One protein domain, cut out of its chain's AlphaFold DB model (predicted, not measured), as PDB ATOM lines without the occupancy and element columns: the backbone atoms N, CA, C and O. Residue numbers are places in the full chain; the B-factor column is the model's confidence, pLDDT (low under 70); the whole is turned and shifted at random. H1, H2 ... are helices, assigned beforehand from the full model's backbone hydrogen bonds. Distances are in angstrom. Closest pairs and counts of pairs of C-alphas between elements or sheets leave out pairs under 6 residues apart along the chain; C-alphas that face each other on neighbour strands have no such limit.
ATOM      1  N   ASP A 495      -0.377 -57.277  19.684       94.50
ATOM      2  CA  ASP A 495      -1.633 -56.587  19.948       94.50
ATOM      3  C   ASP A 495      -2.660 -57.533  20.594       94.50
ATOM      4  O   ASP A 495      -3.403 -57.088  21.460       94.50
ATOM      5  N   ASP A 496      -2.595 -58.850  20.348       96.19
ATOM      6  CA  ASP A 496      -3.360 -59.846  21.126       96.19
ATOM      7  C   ASP A 496      -2.990 -59.801  22.616       96.19
ATOM      8  O   ASP A 496      -3.858 -59.748  23.483       96.19
ATOM      9  N   VAL A 497      -1.686 -59.730  22.915       96.12
ATOM     10  CA  VAL A 497      -1.166 -59.573  24.285       96.12
ATOM     11  C   VAL A 497      -1.636 -58.261  24.922       96.12
ATOM     12  O   VAL A 497      -1.864 -58.218  26.128       96.12
ATOM     13  N   ARG A 498      -1.808 -57.188  24.141       94.69
ATOM     14  CA  ARG A 498      -2.363 -55.921  24.645       94.69
ATOM     15  C   ARG A 498      -3.852 -56.018  24.912       94.69
ATOM     16  O   ARG A 498      -4.274 -55.580  25.971       94.69
ATOM     17  N   ASN A 499      -4.616 -56.638  24.019       94.38
ATOM     18  CA  ASN A 499      -6.043 -56.877  24.216       94.38
ATOM     19  C   ASN A 499      -6.280 -57.727  25.483       94.38
ATOM     20  O   ASN A 499      -7.115 -57.371  26.310       94.38
ATOM     21  N   GLU A 500      -5.478 -58.780  25.696       94.88
ATOM     22  CA  GLU A 500      -5.494 -59.614  26.912       94.88
ATOM     23  C   GLU A 500      -5.188 -58.798  28.186       94.88
ATOM     24  O   GLU A 500      -5.792 -59.018  29.239       94.88
ATOM     25  N   LEU A 501      -4.242 -57.855  28.112       94.06
ATOM     26  CA  LEU A 501      -3.898 -56.959  29.218       94.06
ATOM     27  C   LEU A 501      -5.004 -55.923  29.474       94.06
ATOM     28  O   LEU A 501      -5.415 -55.758  30.618       94.06
ATOM     29  N   GLU A 502      -5.524 -55.267  28.436       92.00
ATOM     30  CA  GLU A 502      -6.593 -54.270  28.542       92.00
ATOM     31  C   GLU A 502      -7.890 -54.885  29.088       92.00
ATOM     32  O   GLU A 502      -8.468 -54.321  30.018       92.00
ATOM     33  N   GLU A 503      -8.300 -56.069  28.620       93.56
ATOM     34  CA  GLU A 503      -9.457 -56.802  29.158       93.56
ATOM     35  C   GLU A 503      -9.273 -57.120  30.652       93.56
ATOM     36  O   GLU A 503     -10.154 -56.843  31.472       93.56
ATOM     37  N   LYS A 504      -8.088 -57.618  31.038       93.31
ATOM     38  CA  LYS A 504      -7.742 -57.872  32.446       93.31
ATOM     39  C   LYS A 504      -7.732 -56.604  33.289       93.31
ATOM     40  O   LYS A 504      -8.110 -56.658  34.456       93.31
ATOM     41  N   PHE A 505      -7.297 -55.471  32.743       91.88
ATOM     42  CA  PHE A 505      -7.219 -54.210  33.478       91.88
ATOM     43  C   PHE A 505      -8.578 -53.527  33.608       91.88
ATOM     44  O   PHE A 505      -8.839 -52.921  34.648       91.88
ATOM     45  N   TYR A 506      -9.465 -53.669  32.621       90.94
ATOM     46  CA  TYR A 506     -10.764 -52.995  32.579       90.94
ATOM     47  C   TYR A 506     -11.620 -53.256  33.831       90.94
ATOM     48  O   TYR A 506     -12.268 -52.346  34.344       90.94
ATOM     49  N   ALA A 507     -11.562 -54.475  34.379       90.19
ATOM     50  CA  ALA A 507     -12.271 -54.863  35.602       90.19
ATOM     51  C   ALA A 507     -11.727 -54.217  36.899       90.19
ATOM     52  O   ALA A 507     -12.437 -54.185  37.905       90.19
ATOM     53  N   PHE A 508     -10.489 -53.705  36.895       91.62
ATOM     54  CA  PHE A 508      -9.821 -53.122  38.070       91.62
ATOM     55  C   PHE A 508      -9.461 -51.633  37.910       91.62
ATOM     56  O   PHE A 508      -9.084 -50.987  38.891       91.62
ATOM     57  N   MET A 509      -9.549 -51.073  36.700       90.88
ATOM     58  CA  MET A 509      -9.333 -49.647  36.443       90.88
ATOM     59  C   MET A 509     -10.551 -48.798  36.846       90.88
ATOM     60  O   MET A 509     -11.693 -49.256  36.776       90.88
ATOM     61  N   PRO A 510     -10.351 -47.523  37.229       88.81
ATOM     62  CA  PRO A 510     -11.464 -46.608  37.445       88.81
ATOM     63  C   PRO A 510     -12.183 -46.308  36.116       88.81
ATOM     64  O   PRO A 510     -11.572 -45.841  35.155       88.81
ATOM     65  N   GLN A 511     -13.505 -46.509  36.072       87.88
ATOM     66  CA  GLN A 511     -14.325 -46.178  34.892       87.88
ATOM     67  C   GLN A 511     -14.306 -44.678  34.545       87.88
ATOM     68  O   GLN A 511     -14.521 -44.309  33.392       87.88
ATOM     69  N   GLN A 512     -14.037 -43.806  35.521       89.81
ATOM     70  CA  GLN A 512     -13.875 -42.369  35.311       89.81
ATOM     71  C   GLN A 512     -12.570 -41.886  35.945       89.81
ATOM     72  O   GLN A 512     -12.343 -42.065  37.142       89.81
ATOM     73  N   HIS A 513     -11.727 -41.237  35.142       88.75
ATOM     74  CA  HIS A 513     -10.480 -40.645  35.615       88.75
ATOM     75  C   HIS A 513     -10.731 -39.260  36.223       88.75
ATOM     76  O   HIS A 513     -11.081 -38.318  35.513       88.75
ATOM     77  N   GLU A 514     -10.516 -39.107  37.530       88.62
ATOM     78  CA  GLU A 514     -10.506 -37.789  38.179       88.62
ATOM     79  C   GLU A 514      -9.265 -36.997  37.724       88.62
ATOM     80  O   GLU A 514      -8.154 -37.527  37.736       88.62
ATOM     81  N   PHE A 515      -9.420 -35.717  37.371       86.81
ATOM     82  CA  PHE A 515      -8.318 -34.838  36.948       86.81
ATOM     83  C   PHE A 515      -7.776 -33.966  38.092       86.81
ATOM     84  O   PHE A 515      -8.531 -33.513  38.957       86.81
ATOM     85  N   ARG A 516      -6.466 -33.667  38.064       83.19
ATOM     86  CA  ARG A 516      -5.840 -32.640  38.920       83.19
ATOM     87  C   ARG A 516      -6.555 -31.306  38.767       83.19
ATOM     88  O   ARG A 516      -6.907 -30.923  37.658       83.19
ATOM     89  N   GLU A 517      -6.667 -30.544  39.849       80.88
ATOM     90  CA  GLU A 517      -7.367 -29.251  39.825       80.88
ATOM     91  C   GLU A 517      -6.686 -28.241  38.895       80.88
ATOM     92  O   GLU A 517      -7.358 -27.617  38.083       80.88
ATOM     93  N   ALA A 518      -5.349 -28.204  38.887       73.69
ATOM     94  CA  ALA A 518      -4.555 -27.427  37.931       73.69
ATOM     95  C   ALA A 518      -4.685 -27.895  36.456       73.69
ATOM     96  O   ALA A 518      -4.191 -27.229  35.548       73.69
ATOM     97  N   SER A 519      -5.326 -29.044  36.208       79.25
ATOM     98  CA  SER A 519      -5.639 -29.595  34.879       79.25
ATOM     99  C   SER A 519      -7.140 -29.545  34.530       79.25
ATOM    100  O   SER A 519      -7.511 -29.859  33.397       79.25
ATOM    101  N   LYS A 520      -8.026 -29.144  35.457       78.81
ATOM    102  CA  LYS A 520      -9.465 -28.994  35.180       78.81
ATOM    103  C   LYS A 520      -9.657 -27.829  34.193       78.81
ATOM    104  O   LYS A 520      -9.318 -26.692  34.496       78.81
ATOM    105  N   GLY A 521     -10.170 -28.130  32.999       75.62
ATOM    106  CA  GLY A 521     -10.447 -27.152  31.934       75.62
ATOM    107  C   GLY A 521      -9.305 -26.869  30.945       75.62
ATOM    108  O   GLY A 521      -9.567 -26.291  29.896       75.62
ATOM    109  N   SER A 522      -8.065 -27.297  31.214       74.38
ATOM    110  CA  SER A 522      -6.903 -27.034  30.337       74.38
ATOM    111  C   SER A 522      -6.451 -28.230  29.487       74.38
ATOM    112  O   SER A 522      -5.641 -28.066  28.576       74.38
ATOM    113  N   VAL A 523      -6.961 -29.434  29.763       77.00
ATOM    114  CA  VAL A 523      -6.562 -30.677  29.084       77.00
ATOM    115  C   VAL A 523      -7.459 -30.950  27.868       77.00
ATOM    116  O   VAL A 523      -8.663 -31.154  28.053       77.00
ATOM    117  N   PRO A 524      -6.902 -31.019  26.640       79.44
ATOM    118  CA  PRO A 524      -7.655 -31.409  25.453       79.44
ATOM    119  C   PRO A 524      -8.280 -32.794  25.616       79.44
ATOM    120  O   PRO A 524      -7.680 -33.690  26.207       79.44
ATOM    121  N   GLU A 525      -9.458 -33.008  25.035       78.31
ATOM    122  CA  GLU A 525     -10.191 -34.272  25.175       78.31
ATOM    123  C   GLU A 525      -9.387 -35.483  24.673       78.31
ATOM    124  O   GLU A 525      -9.324 -36.507  25.345       78.31
ATOM    125  N   ARG A 526      -8.624 -35.302  23.583       78.19
ATOM    126  CA  ARG A 526      -7.664 -36.284  23.034       78.19
ATOM    127  C   ARG A 526      -6.474 -36.617  23.951       78.19
ATOM    128  O   ARG A 526      -5.661 -37.463  23.603       78.19
ATOM    129  N   SER A 527      -6.313 -35.919  25.075       79.19
ATOM    130  CA  SER A 527      -5.272 -36.164  26.086       79.19
ATOM    131  C   SER A 527      -5.831 -36.746  27.390       79.19
ATOM    132  O   SER A 527      -5.071 -36.970  28.336       79.19
ATOM    133  N   ARG A 528      -7.141 -37.000  27.460       81.69
ATOM    134  CA  ARG A 528      -7.759 -37.747  28.562       81.69
ATOM    135  C   ARG A 528      -7.446 -39.236  28.401       81.69
ATOM    136  O   ARG A 528      -7.388 -39.736  27.284       81.69
ATOM    137  N   ALA A 529      -7.241 -39.934  29.516       81.19
ATOM    138  CA  ALA A 529      -7.187 -41.392  29.499       81.19
ATOM    139  C   ALA A 529      -8.591 -41.953  29.186       81.19
ATOM    140  O   ALA A 529      -9.573 -41.395  29.692       81.19
ATOM    141  N   PRO A 530      -8.715 -43.016  28.369       81.00
ATOM    142  CA  PRO A 530     -10.007 -43.631  28.089       81.00
ATOM    143  C   PRO A 530     -10.583 -44.306  29.352       81.00
ATOM    144  O   PRO A 530      -9.814 -44.720  30.231       81.00
ATOM    145  N   PRO A 531     -11.919 -44.441  29.465       81.19
ATOM    146  CA  PRO A 531     -12.561 -45.219  30.527       81.19
ATOM    147  C   PRO A 531     -11.977 -46.632  30.615       81.19
ATOM    148  O   PRO A 531     -11.909 -47.328  29.605       81.19
ATOM    149  N   GLY A 532     -11.537 -47.049  31.804       81.75
ATOM    150  CA  GLY A 532     -10.909 -48.362  32.001       81.75
ATOM    151  C   GLY A 532      -9.451 -48.484  31.527       81.75
ATOM    152  O   GLY A 532      -8.865 -49.547  31.689       81.75
ATOM    153  N   GLY A 533      -8.842 -47.423  30.983       84.88
ATOM    154  CA  GLY A 533      -7.416 -47.390  30.627       84.88
ATOM    155  C   GLY A 533      -6.492 -46.942  31.769       84.88
ATOM    156  O   GLY A 533      -6.945 -46.542  32.844       84.88
ATOM    157  N   LEU A 534      -5.179 -46.942  31.518       86.75
ATOM    158  CA  LEU A 534      -4.182 -46.417  32.460       86.75
ATOM    159  C   LEU A 534      -4.301 -44.898  32.651       86.75
ATOM    160  O   LEU A 534      -4.514 -44.136  31.707       86.75
ATOM    161  N   CYS A 535      -4.096 -44.451  33.891       88.81
ATOM    162  CA  CYS A 535      -4.028 -43.037  34.250       88.81
ATOM    163  C   CYS A 535      -2.964 -42.269  33.439       88.81
ATOM    164  O   CYS A 535      -1.876 -42.775  33.184       88.81
ATOM    165  N   ASN A 536      -3.240 -41.000  33.128       89.12
ATOM    166  CA  ASN A 536      -2.301 -40.072  32.484       89.12
ATOM    167  C   ASN A 536      -1.776 -39.025  33.497       89.12
ATOM    168  O   ASN A 536      -2.341 -38.849  34.574       89.12
ATOM    169  N   ARG A 537      -0.746 -38.248  33.136       85.12
ATOM    170  CA  ARG A 537      -0.111 -37.178  33.949       85.12
ATOM    171  C   ARG A 537      -1.061 -36.084  34.462       85.12
ATOM    172  O   ARG A 537      -0.706 -35.311  35.345       85.12
ATOM    173  N   HIS A 538      -2.258 -36.004  33.887       84.94
ATOM    174  CA  HIS A 538      -3.306 -35.054  34.252       84.94
ATOM    175  C   HIS A 538      -4.286 -35.602  35.307       84.94
ATOM    176  O   HIS A 538      -5.099 -34.842  35.839       84.94
ATOM    177  N   CYS A 539      -4.225 -36.900  35.618       89.56
ATOM    178  CA  CYS A 539      -5.085 -37.560  36.596       89.56
ATOM    179  C   CYS A 539      -4.710 -37.175  38.038       89.56
ATOM    180  O   CYS A 539      -3.556 -36.875  38.354       89.56
ATOM    181  N   SER A 540      -5.693 -37.186  38.936       90.81
ATOM    182  CA  SER A 540      -5.504 -36.863  40.348       90.81
ATOM    183  C   SER A 540      -4.587 -37.881  41.038       90.81
ATOM    184  O   SER A 540      -4.482 -39.045  40.640       90.81
ATOM    185  N   ARG A 541      -3.959 -37.474  42.148       90.44
ATOM    186  CA  ARG A 541      -3.122 -38.370  42.968       90.44
ATOM    187  C   ARG A 541      -3.932 -39.490  43.646       90.44
ATOM    188  O   ARG A 541      -3.335 -40.443  44.137       90.44
ATOM    189  N   ASN A 542      -5.265 -39.394  43.686       91.56
ATOM    190  CA  ASN A 542      -6.140 -40.482  44.131       91.56
ATOM    191  C   ASN A 542      -6.450 -41.434  42.973       91.56
ATOM    192  O   ASN A 542      -6.278 -42.639  43.128       91.56
ATOM    193  N   CYS A 543      -6.787 -40.888  41.801       93.12
ATOM    194  CA  CYS A 543      -7.001 -41.646  40.573       93.12
ATOM    195  C   CYS A 543      -5.780 -42.510  40.218       93.12
ATOM    196  O   CYS A 543      -5.920 -43.705  39.969       93.12
ATOM    197  N   LEU A 544      -4.566 -41.946  40.293       94.38
ATOM    198  CA  LEU A 544      -3.336 -42.706  40.051       94.38
ATOM    199  C   LEU A 544      -3.113 -43.816  41.089       94.38
ATOM    200  O   LEU A 544      -2.657 -44.892  40.720       94.38
ATOM    201  N   LYS A 545      -3.478 -43.616  42.365       94.06
ATOM    202  CA  LYS A 545      -3.411 -44.697  43.367       94.06
ATOM    203  C   LYS A 545      -4.336 -45.852  43.010       94.06
ATOM    204  O   LYS A 545      -3.902 -46.993  43.118       94.06
ATOM    205  N   SER A 546      -5.576 -45.577  42.595       93.25
ATOM    206  CA  SER A 546      -6.511 -46.631  42.183       93.25
ATOM    207  C   SER A 546      -6.074 -47.309  40.883       93.25
ATOM    208  O   SER A 546      -6.079 -48.532  40.843       93.25
ATOM    209  N   CYS A 547      -5.589 -46.556  39.884       94.69
ATOM    210  CA  CYS A 547      -4.964 -47.115  38.678       94.69
ATOM    211  C   CYS A 547      -3.807 -48.068  39.029       94.69
ATOM    212  O   CYS A 547      -3.840 -49.241  38.673       94.69
ATOM    213  N   THR A 548      -2.801 -47.606  39.781       96.06
ATOM    214  CA  THR A 548      -1.647 -48.447  40.136       96.06
ATOM    215  C   THR A 548      -2.061 -49.645  40.994       96.06
ATOM    216  O   THR A 548      -1.578 -50.748  40.760       96.06
ATOM    217  N   ALA A 549      -2.961 -49.477  41.968       95.50
ATOM    218  CA  ALA A 549      -3.433 -50.590  42.791       95.50
ATOM    219  C   ALA A 549      -4.187 -51.644  41.961       95.50
ATOM    220  O   ALA A 549      -3.887 -52.830  42.083       95.50
ATOM    221  N   GLY A 550      -5.103 -51.220  41.084       94.56
ATOM    222  CA  GLY A 550      -5.845 -52.110  40.191       94.56
ATOM    223  C   GLY A 550      -4.938 -52.855  39.210       94.56
ATOM    224  O   GLY A 550      -5.075 -54.062  39.046       94.56
ATOM    225  N   PHE A 551      -3.943 -52.172  38.639       96.31
ATOM    226  CA  PHE A 551      -2.974 -52.770  37.715       96.31
ATOM    227  C   PHE A 551      -2.111 -53.830  38.411       96.31
ATOM    228  O   PHE A 551      -1.822 -54.884  37.845       96.31
ATOM    229  N   LEU A 552      -1.698 -53.564  39.657       96.81
ATOM    230  CA  LEU A 552      -0.937 -54.525  40.454       96.81
ATOM    231  C   LEU A 552      -1.790 -55.756  40.809       96.81
ATOM    232  O   LEU A 552      -1.297 -56.879  40.703       96.81
ATOM    233  N   LEU A 553      -3.066 -55.562  41.158       95.44
ATOM    234  CA  LEU A 553      -4.008 -56.654  41.428       95.44
ATOM    235  C   LEU A 553      -4.268 -57.516  40.181       95.44
ATOM    236  O   LEU A 553      -4.135 -58.733  40.265       95.44
ATOM    237  N   ALA A 554      -4.521 -56.904  39.022       95.56
ATOM    238  CA  ALA A 554      -4.771 -57.598  37.752       95.56
ATOM    239  C   ALA A 554      -3.568 -58.405  37.203       95.56
ATOM    240  O   ALA A 554      -3.718 -59.178  36.260       95.56
ATOM    241  N   ASN A 555      -2.375 -58.234  37.787       96.38
ATOM    242  CA  ASN A 555      -1.136 -58.952  37.451       96.38
ATOM    243  C   ASN A 555      -0.682 -59.945  38.550       96.38
ATOM    244  O   ASN A 555       0.483 -60.378  38.562       96.38
ATOM    245  N   ASP A 556      -1.552 -60.255  39.518       96.25
ATOM    246  CA  ASP A 556      -1.248 -61.069  40.704       96.25
ATOM    247  C   ASP A 556      -0.004 -60.563  41.466       96.25
ATOM    248  O   ASP A 556       0.920 -61.314  41.819       96.25
ATOM    249  N   ILE A 557       0.080 -59.244  41.674       96.69
ATOM    250  CA  ILE A 557       1.153 -58.599  42.438       96.69
ATOM    251  C   ILE A 557       0.586 -58.184  43.806       96.69
ATOM    252  O   ILE A 557      -0.108 -57.172  43.902       96.69
ATOM    253  N   PRO A 558       0.881 -58.926  44.894       95.12
ATOM    254  CA  PRO A 558       0.275 -58.674  46.198       95.12
ATOM    255  C   PRO A 558       0.743 -57.339  46.789       95.12
ATOM    256  O   PRO A 558       1.894 -57.181  47.207       95.12
ATOM    257  N   VAL A 559      -0.182 -56.382  46.855       95.12
ATOM    258  CA  VAL A 559       0.039 -55.055  47.435       95.12
ATOM    259  C   VAL A 559      -0.054 -55.144  48.959       95.12
ATOM    260  O   VAL A 559      -1.130 -55.338  49.522       95.12
ATOM    261  N   LYS A 560       1.079 -54.995  49.653       90.69
ATOM    262  CA  LYS A 560       1.113 -54.974  51.124       90.69
ATOM    263  C   LYS A 560       0.709 -53.596  51.653       90.69
ATOM    264  O   LYS A 560       1.569 -52.731  51.793       90.69
ATOM    265  N   ALA A 561      -0.566 -53.423  51.996       86.81
ATOM    266  CA  ALA A 561      -0.989 -52.327  52.866       86.81
ATOM    267  C   ALA A 561      -0.323 -52.507  54.243       86.81
ATOM    268  O   ALA A 561      -0.562 -53.516  54.905       86.81
ATOM    269  N   THR A 562       0.525 -51.567  54.674       76.62
ATOM    270  CA  THR A 562       1.140 -51.619  56.017       76.62
ATOM    271  C   THR A 562       0.359 -50.806  57.047       76.62
ATOM    272  O   THR A 562       0.529 -51.006  58.248       76.62
ATOM    273  N   SER A 563      -0.540 -49.922  56.595       77.62
ATOM    274  CA  SER A 563      -1.423 -49.163  57.482       77.62
ATOM    275  C   SER A 563      -2.647 -49.978  57.920       77.62
ATOM    276  O   SER A 563      -3.361 -50.562  57.103       77.62
ATOM    277  N   SER A 564      -2.968 -49.919  59.216       80.88
ATOM    278  CA  SER A 564      -4.200 -50.479  59.796       80.88
ATOM    279  C   SER A 564      -5.488 -49.828  59.268       80.88
ATOM    280  O   SER A 564      -6.580 -50.317  59.534       80.88
ATOM    281  N   SER A 565      -5.377 -48.745  58.489       80.12
ATOM    282  CA  SER A 565      -6.512 -48.082  57.838       80.12
ATOM    283  C   SER A 565      -7.007 -48.792  56.570       80.12
ATOM    284  O   SER A 565      -7.948 -48.311  55.938       80.12
ATOM    285  N   GLY A 566      -6.333 -49.866  56.132       83.69
ATOM    286  CA  GLY A 566      -6.608 -50.573  54.873       83.69
ATOM    287  C   GLY A 566      -6.234 -49.788  53.607       83.69
ATOM    288  O   GLY A 566      -6.227 -50.345  52.512       83.69
ATOM    289  N   LYS A 567      -5.892 -48.500  53.730       85.50
ATOM    290  CA  LYS A 567      -5.481 -47.647  52.611       85.50
ATOM    291  C   LYS A 567      -3.995 -47.842  52.332       85.50
ATOM    292  O   LYS A 567      -3.164 -47.664  53.225       85.50
ATOM    293  N   VAL A 568      -3.683 -48.155  51.077       90.94
ATOM    294  CA  VAL A 568      -2.308 -48.296  50.590       90.94
ATOM    295  C   VAL A 568      -1.667 -46.912  50.418       90.94
ATOM    296  O   VAL A 568      -2.252 -46.002  49.818       90.94
ATOM    297  N   GLY A 569      -0.457 -46.741  50.944       90.56
ATOM    298  CA  GLY A 569       0.372 -45.555  50.739       90.56
ATOM    299  C   GLY A 569       0.903 -45.470  49.305       90.56
ATOM    300  O   GLY A 569       1.169 -46.488  48.669       90.56
ATOM    301  N   LEU A 570       1.119 -44.257  48.781       90.12
ATOM    302  CA  LEU A 570       1.717 -44.124  47.442       90.12
ATOM    303  C   LEU A 570       3.148 -44.684  47.420       90.12
ATOM    304  O   LEU A 570       3.560 -45.273  46.429       90.12
ATOM    305  N   ASP A 571       3.872 -44.567  48.532       90.12
ATOM    306  CA  ASP A 571       5.239 -45.067  48.682       90.12
ATOM    307  C   ASP A 571       5.280 -46.606  48.805       90.12
ATOM    308  O   ASP A 571       6.222 -47.247  48.337       90.12
ATOM    309  N   GLU A 572       4.224 -47.223  49.352       93.88
ATOM    310  CA  GLU A 572       4.034 -48.683  49.351       93.88
ATOM    311  C   GLU A 572       3.768 -49.195  47.929       93.88
ATOM    312  O   GLU A 572       4.396 -50.164  47.488       93.88
ATOM    313  N   LEU A 573       2.885 -48.511  47.183       95.56
ATOM    314  CA  LEU A 573       2.655 -48.774  45.761       95.56
ATOM    315  C   LEU A 573       3.957 -48.609  44.969       95.56
ATOM    316  O   LEU A 573       4.286 -49.486  44.180       95.56
ATOM    317  N   PHE A 574       4.736 -47.553  45.223       95.00
ATOM    318  CA  PHE A 574       5.978 -47.260  44.499       95.00
ATOM    319  C   PHE A 574       7.010 -48.374  44.691       95.00
ATOM    320  O   PHE A 574       7.500 -48.962  43.728       95.00
ATOM    321  N   GLN A 575       7.255 -48.768  45.946       95.38
ATOM    322  CA  GLN A 575       8.103 -49.920  46.245       95.38
ATOM    323  C   GLN A 575       7.583 -51.223  45.622       95.38
ATOM    324  O   GLN A 575       8.386 -52.110  45.327       95.38
ATOM    325  N   THR A 576       6.267 -51.377  45.467       97.06
ATOM    326  CA  THR A 576       5.649 -52.567  44.865       97.06
ATOM    327  C   THR A 576       5.802 -52.564  43.342       97.06
ATOM    328  O   THR A 576       6.199 -53.589  42.793       97.06
ATOM    329  N   VAL A 577       5.645 -51.414  42.675       97.12
ATOM    330  CA  VAL A 577       5.955 -51.204  41.247       97.12
ATOM    331  C   VAL A 577       7.426 -51.516  40.962       97.12
ATOM    332  O   VAL A 577       7.709 -52.385  40.141       97.12
ATOM    333  N   SER A 578       8.382 -50.950  41.707       97.00
ATOM    334  CA  SER A 578       9.808 -51.243  41.475       97.00
ATOM    335  C   SER A 578      10.196 -52.700  41.804       97.00
ATOM    336  O   SER A 578      11.179 -53.217  41.270       97.00
ATOM    337  N   LYS A 579       9.443 -53.400  42.670       97.44
ATOM    338  CA  LYS A 579       9.580 -54.861  42.877       97.44
ATOM    339  C   LYS A 579       8.980 -55.643  41.701       97.44
ATOM    340  O   LYS A 579       9.592 -56.615  41.261       97.44
ATOM    341  N   ALA A 580       7.843 -55.203  41.163       97.62
ATOM    342  CA  ALA A 580       7.192 -55.789  39.998       97.62
ATOM    343  C   ALA A 580       8.034 -55.641  38.723       97.62
ATOM    344  O   ALA A 580       8.228 -56.625  38.021       97.62
ATOM    345  N   MET A 581       8.650 -54.483  38.471       97.75
ATOM    346  CA  MET A 581       9.570 -54.305  37.335       97.75
ATOM    347  C   MET A 581      10.723 -55.319  37.387       97.75
ATOM    348  O   MET A 581      11.063 -55.929  36.381       97.75
ATOM    349  N   ARG A 582      11.253 -55.622  38.582       97.50
ATOM    350  CA  ARG A 582      12.252 -56.692  38.772       97.50
ATOM    351  C   ARG A 582      11.688 -58.120  38.663       97.50
ATOM    352  O   ARG A 582      12.486 -59.046  38.518       97.50
ATOM    353  N   LYS A 583      10.367 -58.330  38.733       97.50
ATOM    354  CA  LYS A 583       9.675 -59.609  38.436       97.50
ATOM    355  C   LYS A 583       9.484 -59.773  36.922       97.50
ATOM    356  O   LYS A 583       9.832 -60.823  36.394       97.50
ATOM    357  N   PHE A 584       9.012 -58.732  36.237       97.75
ATOM    358  CA  PHE A 584       8.637 -58.746  34.816       97.75
ATOM    359  C   PHE A 584       9.761 -58.343  33.838       97.75
ATOM    360  O   PHE A 584       9.584 -58.491  32.636       97.75
ATOM    361  N   HIS A 585      10.940 -57.924  34.320       98.12
ATOM    362  CA  HIS A 585      12.069 -57.485  33.480       98.12
ATOM    363  C   HIS A 585      12.361 -58.432  32.290       98.12
ATOM    364  O   HIS A 585      12.498 -59.644  32.527       98.12
ATOM    365  N   PRO A 586      12.528 -57.918  31.052       96.44
ATOM    366  CA  PRO A 586      12.728 -58.742  29.856       96.44
ATOM    367  C   PRO A 586      13.876 -59.755  29.970       96.44
ATOM    368  O   PRO A 586      13.684 -60.925  29.658       96.44
ATOM    369  N   ASP A 587      15.035 -59.377  30.522       97.12
ATOM    370  CA  ASP A 587      16.184 -60.294  30.669       97.12
ATOM    371  C   ASP A 587      15.866 -61.542  31.506       97.12
ATOM    372  O   ASP A 587      16.381 -62.641  31.261       97.12
ATOM    373  N   ARG A 588      15.007 -61.386  32.524       97.38
ATOM    374  CA  ARG A 588      14.583 -62.495  33.389       97.38
ATOM    375  C   ARG A 588      13.573 -63.383  32.667       97.38
ATOM    376  O   ARG A 588      13.683 -64.602  32.780       97.38
ATOM    377  N   ASN A 589      12.679 -62.765  31.895       97.94
ATOM    378  CA  ASN A 589      11.539 -63.361  31.199       97.94
ATOM    379  C   ASN A 589      11.761 -63.449  29.679       97.94
ATOM    380  O   ASN A 589      10.832 -63.249  28.907       97.94
ATOM    381  N   SER A 590      12.990 -63.711  29.241       97.62
ATOM    382  CA  SER A 590      13.324 -63.758  27.817       97.62
ATOM    383  C   SER A 590      12.690 -64.972  27.129       97.62
ATOM    384  O   SER A 590      12.512 -66.019  27.753       97.62
ATOM    385  N   VAL A 591      12.411 -64.863  25.823       96.81
ATOM    386  CA  VAL A 591      11.780 -65.909  24.983       96.81
ATOM    387  C   VAL A 591      12.347 -67.314  25.239       96.81
ATOM    388  O   VAL A 591      11.591 -68.269  25.387       96.81
ATOM    389  N   ARG A 592      13.675 -67.443  25.390       96.50
ATOM    390  CA  ARG A 592      14.375 -68.718  25.663       96.50
ATOM    391  C   ARG A 592      14.055 -69.367  27.022       96.50
ATOM    392  O   ARG A 592      14.451 -70.507  27.237       96.50
ATOM    393  N   ARG A 593      13.434 -68.641  27.954       97.38
ATOM    394  CA  ARG A 593      13.118 -69.090  29.323       97.38
ATOM    395  C   ARG A 593      11.629 -69.296  29.576       97.38
ATOM    396  O   ARG A 593      11.289 -70.118  30.417       97.38
ATOM    397  N   VAL A 594      10.767 -68.522  28.913       96.75
ATOM    398  CA  VAL A 594       9.316 -68.495  29.193       96.75
ATOM    399  C   VAL A 594       8.434 -68.662  27.948       96.75
ATOM    400  O   VAL A 594       7.214 -68.648  28.073       96.75
ATOM    401  N   GLY A 595       9.021 -68.821  26.759       96.94
ATOM    402  CA  GLY A 595       8.295 -68.820  25.484       96.94
ATOM    403  C   GLY A 595       7.998 -67.409  24.962       96.94
ATOM    404  O   GLY A 595       8.166 -66.412  25.671       96.94
ATOM    405  N   LEU A 596       7.578 -67.311  23.697       95.50
ATOM    406  CA  LEU A 596       7.383 -66.027  23.011       95.50
ATOM    407  C   LEU A 596       6.256 -65.197  23.640       95.50
ATOM    408  O   LEU A 596       6.511 -64.085  24.102       95.50
ATOM    409  N   ALA A 597       5.044 -65.755  23.731       95.62
ATOM    410  CA  ALA A 597       3.868 -65.062  24.261       95.62
ATOM    411  C   ALA A 597       4.109 -64.495  25.673       95.62
ATOM    412  O   ALA A 597       3.902 -63.306  25.918       95.62
ATOM    413  N   ARG A 598       4.658 -65.304  26.594       96.50
ATOM    414  CA  ARG A 598       4.944 -64.846  27.962       96.50
ATOM    415  C   ARG A 598       6.086 -63.831  28.027       96.50
ATOM    416  O   ARG A 598       6.048 -62.954  28.885       96.50
ATOM    417  N   SER A 599       7.066 -63.903  27.124       97.25
ATOM    418  CA  SER A 599       8.115 -62.883  27.014       97.25
ATOM    419  C   SER A 599       7.540 -61.536  26.570       97.25
ATOM    420  O   SER A 599       7.939 -60.515  27.123       97.25
ATOM    421  N   MET A 600       6.589 -61.522  25.627       97.00
ATOM    422  CA  MET A 600       5.916 -60.293  25.183       97.00
ATOM    423  C   MET A 600       4.990 -59.721  26.263       97.00
ATOM    424  O   MET A 600       5.055 -58.524  26.531       97.00
ATOM    425  N   TYR A 601       4.213 -60.572  26.945       97.25
ATOM    426  CA  TYR A 601       3.389 -60.184  28.099       97.25
ATOM    427  C   TYR A 601       4.229 -59.479  29.171       97.25
ATOM    428  O   TYR A 601       3.896 -58.387  29.628       97.25
ATOM    429  N   CYS A 602       5.367 -60.073  29.546       97.44
ATOM    430  CA  CYS A 602       6.279 -59.475  30.515       97.44
ATOM    431  C   CYS A 602       6.905 -58.158  30.013       97.44
ATOM    432  O   CYS A 602       7.148 -57.267  30.824       97.44
ATOM    433  N   GLU A 603       7.135 -58.001  28.704       97.38
ATOM    434  CA  GLU A 603       7.664 -56.760  28.126       97.38
ATOM    435  C   GLU A 603       6.643 -55.608  28.168       97.38
ATOM    436  O   GLU A 603       7.002 -54.516  28.609       97.38
ATOM    437  N   GLU A 604       5.381 -55.831  27.773       97.25
ATOM    438  CA  GLU A 604       4.341 -54.786  27.846       97.25
ATOM    439  C   GLU A 604       4.014 -54.426  29.307       97.25
ATOM    440  O   GLU A 604       4.075 -53.249  29.664       97.25
ATOM    441  N   VAL A 605       3.842 -55.408  30.204       97.00
ATOM    442  CA  VAL A 605       3.660 -55.150  31.651       97.00
ATOM    443  C   VAL A 605       4.830 -54.354  32.242       97.00
ATOM    444  O   VAL A 605       4.633 -53.499  33.106       97.00
ATOM    445  N   CYS A 606       6.064 -54.580  31.776       97.50
ATOM    446  CA  CYS A 606       7.218 -53.800  32.223       97.50
ATOM    447  C   CYS A 606       7.199 -52.349  31.700       97.50
ATOM    448  O   CYS A 606       7.694 -51.457  32.395       97.50
ATOM    449  N   LYS A 607       6.615 -52.080  30.522       96.69
ATOM    450  CA  LYS A 607       6.411 -50.714  29.999       96.69
ATOM    451  C   LYS A 607       5.359 -49.969  30.808       96.69
ATOM    452  O   LYS A 607       5.629 -48.855  31.249       96.69
ATOM    453  N   ASP A 608       4.231 -50.610  31.094       95.81
ATOM    454  CA  ASP A 608       3.150 -50.015  31.884       95.81
ATOM    455  C   ASP A 608       3.590 -49.722  33.322       95.81
ATOM    456  O   ASP A 608       3.345 -48.633  33.839       95.81
ATOM    457  N   LEU A 609       4.345 -50.632  33.950       96.50
ATOM    458  CA  LEU A 609       4.974 -50.376  35.250       96.50
ATOM    459  C   LEU A 609       5.966 -49.202  35.201       96.50
ATOM    460  O   LEU A 609       6.025 -48.426  36.153       96.50
ATOM    461  N   SER A 610       6.720 -49.044  34.107       96.62
ATOM    462  CA  SER A 610       7.649 -47.915  33.924       96.62
ATOM    463  C   SER A 610       6.900 -46.586  33.764       96.62
ATOM    464  O   SER A 610       7.280 -45.582  34.371       96.62
ATOM    465  N   LEU A 611       5.805 -46.585  32.995       95.25
ATOM    466  CA  LEU A 611       4.907 -45.441  32.841       95.25
ATOM    467  C   LEU A 611       4.276 -45.065  34.188       95.25
ATOM    468  O   LEU A 611       4.356 -43.909  34.597       95.25
ATOM    469  N   LEU A 612       3.722 -46.038  34.916       95.38
ATOM    470  CA  LEU A 612       3.167 -45.831  36.253       95.38
ATOM    471  C   LEU A 612       4.226 -45.311  37.238       95.38
ATOM    472  O   LEU A 612       3.914 -44.403  38.007       95.38
ATOM    473  N   GLN A 613       5.475 -45.794  37.194       95.81
ATOM    474  CA  GLN A 613       6.546 -45.262  38.045       95.81
ATOM    475  C   GLN A 613       6.818 -43.777  37.745       95.81
ATOM    476  O   GLN A 613       6.796 -42.959  38.665       95.81
ATOM    477  N   SER A 614       6.973 -43.406  36.469       94.88
ATOM    478  CA  SER A 614       7.212 -42.013  36.053       94.88
ATOM    479  C   SER A 614       6.029 -41.083  36.376       94.88
ATOM    480  O   SER A 614       6.206 -39.938  36.804       94.88
ATOM    481  N   LEU A 615       4.796 -41.585  36.259       93.38
ATOM    482  CA  LEU A 615       3.592 -40.877  36.699       93.38
ATOM    483  C   LEU A 615       3.552 -40.710  38.224       93.38
ATOM    484  O   LEU A 615       3.105 -39.677  38.719       93.38
ATOM    485  N   MET A 616       4.030 -41.683  38.999       93.12
ATOM    486  CA  MET A 616       4.084 -41.589  40.462       93.12
ATOM    487  C   MET A 616       5.198 -40.658  40.956       93.12
ATOM    488  O   MET A 616       5.013 -39.992  41.972       93.12
ATOM    489  N   GLU A 617       6.312 -40.559  40.228       91.38
ATOM    490  CA  GLU A 617       7.374 -39.567  40.452       91.38
ATOM    491  C   GLU A 617       6.848 -38.152  40.182       91.38
ATOM    492  O   GLU A 617       6.751 -37.339  41.104       91.38
ATOM    493  N   THR A 618       6.383 -37.891  38.957       89.31
ATOM    494  CA  THR A 618       5.853 -36.575  38.555       89.31
ATOM    495  C   THR A 618       4.612 -36.149  39.343       89.31
ATOM    496  O   THR A 618       4.386 -34.956  39.530       89.31
ATOM    497  N   THR A 619       3.809 -37.084  39.870       87.94
ATOM    498  CA  THR A 619       2.680 -36.732  40.753       87.94
ATOM    499  C   THR A 619       3.017 -36.650  42.244       87.94
ATOM    500  O   THR A 619       2.174 -36.182  43.021       87.94
ATOM    501  N   ASN A 620       4.218 -37.064  42.658       89.25
ATOM    502  CA  ASN A 620       4.773 -36.778  43.984       89.25
ATOM    503  C   ASN A 620       5.386 -35.377  44.069       89.25
ATOM    504  O   ASN A 620       5.492 -34.831  45.172       89.25
ATOM    505  N   GLU A 621       5.763 -34.799  42.931       91.56
ATOM    506  CA  GLU A 621       6.148 -33.398  42.817       91.56
ATOM    507  C   GLU A 621       4.962 -32.456  43.037       91.56
ATOM    508  O   GLU A 621       3.827 -32.685  42.597       91.56
TER     509      GLU A 621
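AT A GLANCE: This is residues 495 to 621 of the 703 residues of the protein "Ubiquitin-like domain-containing protein" of Chloropicon primus (UniProt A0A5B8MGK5). A small bundle of three helices, with H2 and H3 packed on the long helix H5, which runs opposite ways to both, is joined by H1, which slants from the first half of H5 toward the end of H2. A long loop, residues 507 to 540, reaches one end of the longest axis at Gly 521, and the four-residue H4 lies near the other end, just before H5. The printed part has 127 residues with five named helices, in the order H1, H2, H3, H4, H5, and no named strand; the class is all helix. It is compact, with a radius of gyration of the C-alphas of 15.0 A, and it spans 48 by 38 by 25 A.

HOW THE PARTS SIT: H1, residues 495 to 506, touches H5, residues 596 to 620, with residues 497 to 498 alone, beside residues 597 to 604 of H5; the closest C-alphas, those of Val 497 and Tyr 601, are 6.0 A apart. These two run the same way at a steep tilt of 49 degrees. H5 is the hub, touching four other helices. H2, residues 541 to 553, is close to H1 but not clearly touching, with the closest C-alphas, those of Phe 505 and Phe 551, 6.2 A apart. H2 touches residues 612 to 619 of H5 alone, opposite ways at a shallow tilt of 22 degrees; the closest C-alphas, those of Arg 541 and Thr 619, are 6.4 A apart. H3, residues 570 to 584, touches H2 the same way at a steep tilt of 35.3 degrees, only just past shallow, with the C-alphas of Lys 545 and Leu 570 closest at 6.6 A. H3 touches H5 with 16 pairs of C-alphas within 8 A, opposite ways at a shallow tilt of 23 degrees; the closest, Phe 584 and Cys 602, are 5.0 A apart. H2, H3 and H5 form a bundle, three helices side by side. H4, residues 591 to 594, and H5 only just touch, only at the corner, with 3 pairs within 8 A, the closest being the C-alphas of Val 591 and Ser 599, 5.2 A apart. H1 is apart from H3 and H4. In H1 and H5 every O i to N i+4 pair is within hydrogen-bond range, in H2 8 of 9 and in H3 10 of 11, while H4 is too short for such a pair.

IN THESE COORDINATES: H1 begins at C-alpha 495, (-1.633, -56.587, 19.948), and is 16.0 A long from first to last C-alpha. H2 is 18.4 A long, H3 20.5 A and H4 5.5 A. H5 runs 36.1 A from C-alpha 596, (7.383, -66.027, 23.011), to C-alpha 620, (4.773, -36.778, 43.984).

THE WHOLE: The two C-alphas farthest apart, those of Gly 521 and Arg 592, are 48.8 A apart. The printed part has no cut. The links from H1 to H2, 34 residues, and from H2 to H3, 16 residues, are long; that from H3 to H4 is short and that from H4 to H5 tight. The mean pLDDT of the printed part is 91.3, and no printed residue is under 70.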